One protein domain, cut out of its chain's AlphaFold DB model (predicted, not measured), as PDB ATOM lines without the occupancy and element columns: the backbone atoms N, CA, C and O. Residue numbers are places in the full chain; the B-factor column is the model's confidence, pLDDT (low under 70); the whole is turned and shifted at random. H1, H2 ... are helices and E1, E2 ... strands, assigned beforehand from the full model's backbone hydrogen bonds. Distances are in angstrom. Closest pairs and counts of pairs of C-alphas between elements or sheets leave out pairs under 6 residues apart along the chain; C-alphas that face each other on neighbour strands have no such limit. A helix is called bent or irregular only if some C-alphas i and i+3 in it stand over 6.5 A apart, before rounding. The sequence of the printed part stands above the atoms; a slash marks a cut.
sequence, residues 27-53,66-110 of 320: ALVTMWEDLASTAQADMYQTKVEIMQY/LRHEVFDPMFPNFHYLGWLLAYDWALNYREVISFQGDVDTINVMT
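AT A GLANCE: This is residues 27 to 53 and 66 to 110 of the 320 residues of an uncharacterized protein of Aphanomyces astaci (UniProt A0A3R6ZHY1). A small, strongly twisted sheet of four strands has H2 running crosswise beside the end where E1 and E3 begin and E2 and E4 end, while the long helix H1 leads away from that end as an arm. Residues 27 to 35 of H1 stick out from the body, and the longest axis runs from there to the turn of the hairpin E3 and E4. The 72 printed residues include two named helices and four named strands, in the order H1, E1, E2, H2, E3, E4; the mixed sheet runs E2, E1, E4, E3, with E1 and E4 parallel and the two other pairs antiparallel. The class is mixed, helices and strands. The whole is only just compact, close to loose, with a radius of gyration of the C-alphas of 13.2 A, and it is elongated, spanning 47 by 27 by 19 A.

HOW THE PARTS SIT: The inner strands of the sheet are E1, residues 48 to 53, and E4, residues 105 to 109. They are parallel: C-alphas 49 and 108 face each other at 4.9 A, and N 49 and O 107 are within hydrogen-bond range at 2.8 A. The edge strand E2, residues 66 to 69, is antiparallel to E1, with 163 degrees between their directions and N 50 and O 68 at 2.8 A, within hydrogen-bond range. The pairing of E1 is staggered: residues 48 to 49 pair with E4, residues 49 to 52 with E2. The other edge strand, E3, residues 96 to 100, forms a hairpin with E4, antiparallel at 161 degrees, with N 99 and O 106 within hydrogen-bond range at 2.8 A. From edge to edge the strands' lines turn by 119 degrees. E2 and E3 are apart. H2, residues 76 to 90, is on the sheet but only grazes it, with its residues 78 to 89. E2, H2 and E3 make a split strand-helix-strand unit, two strands running the same way in one sheet with a helix between them in the chain and E1 and E4 between them in the sheet; its crossover is right-handed. The closest C-alphas of H2 and E3 are those of Trp 89 and Val 96, 7.3 A apart. H1, residues 27 to 45, is near H2, with 9 pairs of C-alphas within 10 A. H1 is not on the sheet, but only just, with 4 pairs of C-alphas within 10 A. Its closest C-alpha pair with E2 is Tyr 44 and Glu 69, 7.4 A. H1 is apart from E3 and from E4. In H1 every O i to N i+4 pair is within hydrogen-bond range; in H2, 9 of 11 are.

IN THESE COORDINATES: E1 measures 16.9 A from its first to its last C-alpha, E4 13.1 A, E3 12.8 A and E2 10.5 A. H1 is 27.4 A long, from C-alpha 27 at (147.670, 173.754, 125.911) to C-alpha 45 at (131.538, 169.572, 104.146). H2 is 20.7 A long and irregular, but only just: C-alphas 77 and 80 are 6.7 A apart. E4 ends with C-alpha 109 at (122.505, 180.819, 106.025).

THE WHOLE: The two C-alphas farthest apart are those of Ala 27 and Asp 102, at 47.5 A. Without residues 27 to 35, which stand free, the body spans 34 by 27 by 24 A. Residues 54 to 65 are cut out between E1 and E2, and C-alphas 53 and 66 are 5.9 A apart across the cut. Of the links that are printed whole, H1 to E1, H2 to E3 and E3 to E4 are tight, E2 to H2 is short, and none is long. The mean pLDDT of the printed part is 89.2, and no printed residue is under 70.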
ATOM      1  N   ALA A  27     148.320 174.973 126.401       81.75
ATOM      2  CA  ALA A  27     147.670 173.754 125.911       81.75
ATOM      3  C   ALA A  27     146.194 173.989 125.535       81.75
ATOM      4  O   ALA A  27     145.639 173.336 124.646       81.75
ATOM      5  N   LEU A  28     145.556 174.962 126.183       81.88
ATOM      6  CA  LEU A  28     144.157 175.302 125.964       81.88
ATOM      7  C   LEU A  28     143.959 176.025 124.623       81.88
ATOM      8  O   LEU A  28     142.984 175.772 123.920       81.88
ATOM      9  N   VAL A  29     144.931 176.852 124.222       81.12
ATOM     10  CA  VAL A  29     144.946 177.517 122.909       81.12
ATOM     11  C   VAL A  29     145.099 176.493 121.788       81.12
ATOM     12  O   VAL A  29     144.341 176.536 120.824       81.12
ATOM     13  N   THR A  30     146.017 175.532 121.931       83.88
ATOM     14  CA  THR A  30     146.198 174.470 120.928       83.88
ATOM     15  C   THR A  30     144.962 173.583 120.794       83.88
ATOM     16  O   THR A  30     144.597 173.199 119.689       83.88
ATOM     17  N   MET A  31     144.272 173.307 121.905       88.19
ATOM     18  CA  MET A  31     143.009 172.568 121.886       88.19
ATOM     19  C   MET A  31     141.915 173.336 121.130       88.19
ATOM     20  O   MET A  31     141.167 172.747 120.354       88.19
ATOM     21  N   TRP A  32     141.805 174.651 121.338       86.69
ATOM     22  CA  TRP A  32     140.831 175.481 120.625       86.69
ATOM     23  C   TRP A  32     141.125 175.612 119.134       86.69
ATOM     24  O   TRP A  32     140.189 175.637 118.342       86.69
ATOM     25  N   GLU A  33     142.396 175.675 118.744       86.25
ATOM     26  CA  GLU A  33     142.795 175.674 117.334       86.25
ATOM     27  C   GLU A  33     142.392 174.372 116.632       86.25
ATOM     28  O   GLU A  33     141.851 174.416 115.528       86.25
ATOM     29  N   ASP A  34     142.586 173.229 117.292       91.19
ATOM     30  CA  ASP A  34     142.192 171.920 116.768       91.19
ATOM     31  C   ASP A  34     140.665 171.812 116.602       91.19
ATOM     32  O   ASP A  34     140.163 171.494 115.517       91.19
ATOM     33  N   LEU A  35     139.912 172.211 117.634       92.12
ATOM     34  CA  LEU A  35     138.447 172.300 117.595       92.12
ATOM     35  C   LEU A  35     137.952 173.241 116.491       92.12
ATOM     36  O   LEU A  35     137.013 172.906 115.770       92.12
ATOM     37  N   ALA A  36     138.587 174.405 116.334       90.38
ATOM     38  CA  ALA A  36     138.224 175.371 115.306       90.38
ATOM     39  C   ALA A  36     138.482 174.816 113.898       90.38
ATOM     40  O   ALA A  36     137.636 174.955 113.017       90.38
ATOM     41  N   SER A  37     139.615 174.138 113.692       91.25
ATOM     42  CA  SER A  37     139.937 173.513 112.406       91.25
ATOM     43  C   SER A  37     138.941 172.411 112.031       91.25
ATOM     44  O   SER A  37     138.505 172.340 110.881       91.25
ATOM     45  N   THR A  38     138.509 171.621 113.018       94.31
ATOM     46  CA  THR A  38     137.494 170.576 112.850       94.31
ATOM     47  C   THR A  38     136.142 171.189 112.489       94.31
ATOM     48  O   THR A  38     135.553 170.830 111.474       94.31
ATOM     49  N   ALA A  39     135.691 172.195 113.246       92.44
ATOM     50  CA  ALA A  39     134.423 172.877 112.986       92.44
ATOM     51  C   ALA A  39     134.388 173.549 111.602       92.44
ATOM     52  O   ALA A  39     133.382 173.479 110.897       92.44
ATOM     53  N   GLN A  40     135.496 174.163 111.179       93.25
ATOM     54  CA  GLN A  40     135.617 174.744 109.845       93.25
ATOM     55  C   GLN A  40     135.514 173.673 108.746       93.25
ATOM     56  O   GLN A  40     134.839 173.895 107.739       93.25
ATOM     57  N   ALA A  41     136.149 172.511 108.934       93.31
ATOM     58  CA  ALA A  41     136.061 171.401 107.990       93.31
ATOM     59  C   ALA A  41     134.634 170.837 107.896       93.31
ATOM     60  O   ALA A  41     134.144 170.607 106.790       93.31
ATOM     61  N   ASP A  42     133.942 170.680 109.025       92.56
ATOM     62  CA  ASP A  42     132.559 170.191 109.073       92.56
ATOM     63  C   ASP A  42     131.582 171.167 108.390       92.56
ATOM     64  O   ASP A  42     130.703 170.767 107.616       92.56
ATOM     65  N   MET A  43     131.762 172.474 108.607       91.50
ATOM     66  CA  MET A  43     130.969 173.511 107.936       91.50
ATOM     67  C   MET A  43     131.217 173.565 106.427       91.50
ATOM     68  O   MET A  43     130.294 173.800 105.648       91.50
ATOM     69  N   TYR A  44     132.453 173.319 106.001       92.50
ATOM     70  CA  TYR A  44     132.778 173.209 104.584       92.50
ATOM     71  C   TYR A  44     132.142 171.959 103.952       92.50
ATOM     72  O   TYR A  44     131.545 172.041 102.881       92.50
ATOM     73  N   GLN A  45     132.170 170.807 104.636       92.62
ATOM     74  CA  GLN A  45     131.538 169.572 104.146       92.62
ATOM     75  C   GLN A  45     130.021 169.696 103.983       92.62
ATOM     76  O   GLN A  45     129.442 169.112 103.066       92.62
ATOM     77  N   THR A  46     129.378 170.469 104.855       90.25
ATOM     78  CA  THR A  46     127.939 170.750 104.779       90.25
ATOM     79  C   THR A  46     127.582 171.795 103.722       90.25
ATOM     80  O   THR A  46     126.393 172.023 103.505       90.25
ATOM     81  N   LYS A  47     128.563 172.385 103.021       92.38
ATOM     82  CA  LYS A  47     128.365 173.388 101.960       92.38
ATOM     83  C   LYS A  47     127.440 174.522 102.391       92.38
ATOM     84  O   LYS A  47     126.477 174.850 101.705       92.38
ATOM     85  N   VAL A  48     127.689 175.077 103.576       92.94
ATOM     86  CA  VAL A  48     126.921 176.231 104.049       92.94
ATOM     87  C   VAL A  48     127.269 177.436 103.183       92.94
ATOM     88  O   VAL A  48     128.435 177.818 103.076       92.94
ATOM     89  N   GLU A  49     126.253 178.045 102.586       93.19
ATOM     90  CA  GLU A  49     126.377 179.131 101.624       93.19
ATOM     91  C   GLU A  49     125.682 180.404 102.114       93.19
ATOM     92  O   GLU A  49     124.655 180.383 102.797       93.19
ATOM     93  N   ILE A  50     126.225 181.545 101.700       92.00
ATOM     94  CA  ILE A  50     125.507 182.816 101.665       92.00
ATOM     95  C   ILE A  50     124.954 183.035 100.257       92.00
ATOM     96  O   ILE A  50     125.615 182.734  99.258       92.00
ATOM     97  N   MET A  51     123.740 183.579 100.177       89.25
ATOM     98  CA  MET A  51     123.078 183.861  98.906       89.25
ATOM     99  C   MET A  51     122.760 185.347  98.746       89.25
ATOM    100  O   MET A  51     122.414 186.031  99.711       89.25
ATOM    101  N   GLN A  52     122.823 185.840  97.513       88.81
ATOM    102  CA  GLN A  52     122.386 187.184  97.157       88.81
ATOM    103  C   GLN A  52     121.799 187.196  95.746       88.81
ATOM    104  O   GLN A  52     122.334 186.570  94.835       88.81
ATOM    105  N   TYR A  53     120.728 187.957  95.528       87.88
ATOM    106  CA  TYR A  53     120.259 188.248  94.175       87.88
ATOM    107  C   TYR A  53     121.142 189.318  93.530       87.88
ATOM    108  O   TYR A  53     121.313 190.411  94.071       87.88
ATOM    109  N   LEU A  66     123.411 184.599  93.184       89.31
ATOM    110  CA  LEU A  66     124.820 184.504  93.538       89.31
ATOM    111  C   LEU A  66     124.940 183.696  94.829       89.31
ATOM    112  O   LEU A  66     124.225 183.971  95.793       89.31
ATOM    113  N   ARG A  67     125.836 182.710  94.837       89.62
ATOM    114  CA  ARG A  67     126.080 181.803  95.963       89.62
ATOM    115  C   ARG A  67     127.565 181.796  96.292       89.62
ATOM    116  O   ARG A  67     128.389 181.848  95.379       89.62
ATOM    117  N   HIS A  68     127.894 181.756  97.575       90.94
ATOM    118  CA  HIS A  68     129.271 181.648  98.041       90.94
ATOM    119  C   HIS A  68     129.326 180.802  99.311       90.94
ATOM    120  O   HIS A  68     128.628 181.103 100.278       90.94
ATOM    121  N   GLU A  69     130.151 179.757  99.312       92.62
ATOM    122  CA  GLU A  69     130.371 178.918 100.489       92.62
ATOM    123  C   GLU A  69     131.124 179.698 101.576       92.62
ATOM    124  O   GLU A  69     132.096 180.403 101.305       92.62
ATOM    125  N   VAL A  70     130.691 179.555 102.830       92.88
ATOM    126  CA  VAL A  70     131.214 180.326 103.970       92.88
ATOM    127  C   VAL A  70     132.714 180.088 104.197       92.88
ATOM    128  O   VAL A  70     133.440 181.016 104.558       92.88
ATOM    129  N   PHE A  71     133.189 178.862 103.960       93.69
ATOM    130  CA  PHE A  71     134.588 178.460 104.136       93.69
ATOM    131  C   PHE A  71     135.237 177.966 102.837       93.69
ATOM    132  O   PHE A  71     135.961 176.973 102.837       93.69
ATOM    133  N   ASP A  72     135.023 178.682 101.732       91.56
ATOM    134  CA  ASP A  72     135.651 178.364 100.445       91.56
ATOM    135  C   ASP A  72     137.199 178.455 100.529       91.56
ATOM    136  O   ASP A  72     137.743 179.513 100.889       91.56
ATOM    137  N   PRO A  73     137.952 177.383 100.199       89.94
ATOM    138  CA  PRO A  73     139.415 177.405 100.184       89.94
ATOM    139  C   PRO A  73     140.008 178.336  99.114       89.94
ATOM    140  O   PRO A  73     141.161 178.748  99.247       89.94
ATOM    141  N   MET A  74     139.252 178.708  98.073       90.00
ATOM    142  CA  MET A  74     139.688 179.669  97.053       90.00
ATOM    143  C   MET A  74     139.726 181.113  97.575       90.00
ATOM    144  O   MET A  74     140.465 181.940  97.031       90.00
ATOM    145  N   PHE A  75     138.987 181.424  98.648       87.38
ATOM    146  CA  PHE A  75     138.884 182.774  99.215       87.38
ATOM    147  C   PHE A  75     139.181 182.807 100.727       87.38
ATOM    148  O   PHE A  75     138.334 183.217 101.522       87.38
ATOM    149  N   PRO A  76     140.420 182.498 101.160       85.00
ATOM    150  CA  PRO A  76     140.779 182.444 102.584       85.00
ATOM    151  C   PRO A  76     140.618 183.788 103.313       85.00
ATOM    152  O   PRO A  76     140.419 183.833 104.522       85.00
ATOM    153  N   ASN A  77     140.646 184.909 102.584       83.81
ATOM    154  CA  ASN A  77     140.409 186.234 103.165       83.81
ATOM    155  C   ASN A  77     138.975 186.405 103.699       83.81
ATOM    156  O   ASN A  77     138.748 187.265 104.548       83.81
ATOM    157  N   PHE A  78     138.014 185.615 103.205       86.38
ATOM    158  CA  PHE A  78     136.630 185.640 103.672       86.38
ATOM    159  C   PHE A  78     136.439 184.853 104.976       86.38
ATOM    160  O   PHE A  78     135.493 185.127 105.708       86.38
ATOM    161  N   HIS A  79     137.363 183.950 105.335       88.06
ATOM    162  CA  HIS A  79     137.225 183.076 106.511       88.06
ATOM    163  C   HIS A  79     137.047 183.850 107.817       88.06
ATOM    164  O   HIS A  79     136.364 183.366 108.710       88.06
ATOM    165  N   TYR A  80     137.587 185.068 107.933       85.19
ATOM    166  CA  TYR A  80     137.320 185.925 109.093       85.19
ATOM    167  C   TYR A  80     135.827 186.264 109.235       85.19
ATOM    168  O   TYR A  80     135.262 186.116 110.315       85.19
ATOM    169  N   LEU A  81     135.175 186.679 108.142       88.38
ATOM    170  CA  LEU A  81     133.727 186.904 108.126       88.38
ATOM    171  C   LEU A  81     132.970 185.584 108.282       88.38
ATOM    172  O   LEU A  81     131.967 185.543 108.986       88.38
ATOM    173  N   GLY A  82     133.480 184.502 107.689       91.38
ATOM    174  CA  GLY A  82     132.916 183.167 107.851       91.38
ATOM    175  C   GLY A  82     132.874 182.707 109.308       91.38
ATOM    176  O   GLY A  82     131.857 182.185 109.747       91.38
ATOM    177  N   TRP A  83     133.910 183.002 110.097       91.00
ATOM    178  CA  TRP A  83     133.930 182.731 111.537       91.00
ATOM    179  C   TRP A  83     132.930 183.575 112.330       91.00
ATOM    180  O   TRP A  83     132.338 183.063 113.276       91.00
ATOM    181  N   LEU A  84     132.686 184.833 111.943       90.75
ATOM    182  CA  LEU A  84     131.619 185.641 112.551       90.75
ATOM    183  C   LEU A  84     130.235 185.048 112.253       90.75
ATOM    184  O   LEU A  84     129.400 184.947 113.145       90.75
ATOM    185  N   LEU A  85     130.013 184.599 111.017       92.00
ATOM    186  CA  LEU A  85     128.774 183.939 110.602       92.00
ATOM    187  C   LEU A  85     128.576 182.582 111.295       92.00
ATOM    188  O   LEU A  85     127.475 182.270 111.744       92.00
ATOM    189  N   ALA A  86     129.639 181.789 111.428       92.19
ATOM    190  CA  ALA A  86     129.632 180.527 112.163       92.19
ATOM    191  C   ALA A  86     129.353 180.741 113.658       92.19
ATOM    192  O   ALA A  86     128.614 179.972 114.266       92.19
ATOM    193  N   TYR A  87     129.907 181.806 114.241       90.44
ATOM    194  CA  TYR A  87     129.634 182.197 115.620       90.44
ATOM    195  C   TYR A  87     128.170 182.608 115.820       90.44
ATOM    196  O   TYR A  87     127.525 182.115 116.743       90.44
ATOM    197  N   ASP A  88     127.622 183.440 114.929       89.62
ATOM    198  CA  ASP A  88     126.198 183.799 114.937       89.62
ATOM    199  C   ASP A  88     125.304 182.557 114.824       89.62
ATOM    200  O   ASP A  88     124.279 182.470 115.500       89.62
ATOM    201  N   TRP A  89     125.694 181.579 114.000       89.06
ATOM    202  CA  TRP A  89     124.970 180.314 113.879       89.06
ATOM    203  C   TRP A  89     125.046 179.475 115.160       89.06
ATOM    204  O   TRP A  89     124.024 178.987 115.637       89.06
ATOM    205  N   ALA A  90     126.226 179.367 115.772       88.00
ATOM    206  CA  ALA A  90     126.409 178.649 117.034       88.00
ATOM    207  C   ALA A  90     125.615 179.276 118.194       88.00
ATOM    208  O   ALA A  90     125.147 178.563 119.082       88.00
ATOM    209  N   LEU A  91     125.442 180.602 118.179       84.88
ATOM    210  CA  LEU A  91     124.611 181.338 119.134       84.88
ATOM    211  C   LEU A  91     123.123 181.387 118.767       84.88
ATOM    212  O   LEU A  91     122.343 181.983 119.507       84.88
ATOM    213  N   ASN A  92     122.720 180.757 117.662       80.56
ATOM    214  CA  ASN A  92     121.346 180.749 117.166       80.56
ATOM    215  C   ASN A  92     120.801 182.141 116.778       80.56
ATOM    216  O   ASN A  92     119.591 182.338 116.723       80.56
ATOM    217  N   TYR A  93     121.679 183.110 116.490       85.00
ATOM    218  CA  TYR A  93     121.302 184.398 115.884       85.00
ATOM    219  C   TYR A  93     121.052 184.284 114.382       85.00
ATOM    220  O   TYR A  93     120.408 185.145 113.781       85.00
ATOM    221  N   ARG A  94     121.586 183.234 113.765       89.00
ATOM    222  CA  ARG A  94     121.308 182.825 112.393       89.00
ATOM    223  C   ARG A  94     121.006 181.345 112.398       89.00
ATOM    224  O   ARG A  94     121.588 180.594 113.169       89.00
ATOM    225  N   GLU A  95     120.160 180.927 111.482       88.50
ATOM    226  CA  GLU A  95     119.905 179.521 111.200       88.50
ATOM    227  C   GLU A  95     120.420 179.165 109.803       88.50
ATOM    228  O   GLU A  95     120.431 180.006 108.896       88.50
ATOM    229  N   VAL A  96     120.851 177.917 109.628       90.69
ATOM    230  CA  VAL A  96     121.191 177.346 108.321       90.69
ATOM    231  C   VAL A  96     120.034 176.456 107.889       90.69
ATOM    232  O   VAL A  96     119.676 175.512 108.592       90.69
ATOM    233  N   ILE A  97     119.452 176.769 106.734       88.75
ATOM    234  CA  ILE A  97     118.292 176.070 106.183       88.75
ATOM    235  C   ILE A  97     118.722 175.340 104.915       88.75
ATOM    236  O   ILE A  97     119.373 175.916 104.046       88.75
ATOM    237  N   SER A  98     118.337 174.070 104.806       89.62
ATOM    238  CA  SER A  98     118.543 173.265 103.604       89.62
ATOM    239  C   SER A  98     117.286 173.292 102.740       89.62
ATOM    240  O   SER A  98     116.260 172.715 103.103       89.62
ATOM    241  N   PHE A  99     117.354 173.969 101.597       86.75
ATOM    242  CA  PHE A  99     116.324 173.928 100.567       86.75
ATOM    243  C   PHE A  99     116.598 172.752  99.640       86.75
ATOM    244  O   PHE A  99     117.519 172.802  98.829       86.75
ATOM    245  N   GLN A 100     115.803 171.693  99.764       88.25
ATOM    246  CA  GLN A 100     115.901 170.503  98.922       88.25
ATOM    247  C   GLN A 100     114.898 170.622  97.776       88.25
ATOM    248  O   GLN A 100     113.691 170.523  97.993       88.25
ATOM    249  N   GLY A 101     115.396 170.883  96.569       85.50
ATOM    250  CA  GLY A 101     114.609 170.816  95.343       85.50
ATOM    251  C   GLY A 101     114.933 169.563  94.535       85.50
ATOM    252  O   GLY A 101     115.909 168.866  94.803       85.50
ATOM    253  N   ASP A 102     114.150 169.316  93.486       87.12
ATOM    254  CA  ASP A 102     114.344 168.157  92.599       87.12
ATOM    255  C   ASP A 102     115.682 168.194  91.835       87.12
ATOM    256  O   ASP A 102     116.177 167.162  91.385       87.12
ATOM    257  N   VAL A 103     116.252 169.392  91.654       86.50
ATOM    258  CA  VAL A 103     117.457 169.633  90.838       86.50
ATOM    259  C   VAL A 103     118.695 169.904  91.688       86.50
ATOM    260  O   VAL A 103     119.778 169.440  91.341       86.50
ATOM    261  N   ASP A 104     118.559 170.672  92.769       83.69
ATOM    262  CA  ASP A 104     119.685 171.098  93.599       83.69
ATOM    263  C   ASP A 104     119.263 171.209  95.069       83.69
ATOM    264  O   ASP A 104     118.096 171.470  95.379       83.69
ATOM    265  N   THR A 105     120.223 171.009  95.970       88.88
ATOM    266  CA  THR A 105     120.052 171.227  97.411       88.88
ATOM    267  C   THR A 105     120.911 172.406  97.829       88.88
ATOM    268  O   THR A 105     122.127 172.374  97.666       88.88
ATOM    269  N   ILE A 106     120.282 173.438  98.384       89.81
ATOM    270  CA  ILE A 106     120.952 174.687  98.741       89.81
ATOM    271  C   ILE A 106     120.912 174.859 100.258       89.81
ATOM    272  O   ILE A 106     119.837 175.008 100.838       89.81
ATOM    273  N   ASN A 107     122.078 174.862 100.899       92.75
ATOM    274  CA  ASN A 107     122.204 175.043 102.344       92.75
ATOM    275  C   ASN A 107     122.534 176.504 102.641       92.75
ATOM    276  O   ASN A 107     123.695 176.897 102.669       92.75
ATOM    277  N   VAL A 108     121.506 177.326 102.833       91.81
ATOM    278  CA  VAL A 108     121.650 178.778 102.950       91.81
ATOM    279  C   VAL A 108     121.629 179.216 104.405       91.81
ATOM    280  O   VAL A 108     120.742 178.841 105.173       91.81
ATOM    281  N   MET A 109     122.564 180.089 104.768       91.69
ATOM    282  CA  MET A 109     122.505 180.819 106.025       91.69
ATOM    283  C   MET A 109     121.530 181.998 105.938       91.69
ATOM    284  O   MET A 109     121.607 182.842 105.042       91.69
ATOM    285  N   THR A 110     120.623 182.075 106.904       89.19
ATOM    286  CA  THR A 110     119.632 183.151 107.028       89.19
ATOM    287  C   THR A 110     120.264 184.495 107.414       89.19
ATOM    288  O   THR A 110     121.406 184.595 107.886       89.19
TER     289      THR A 110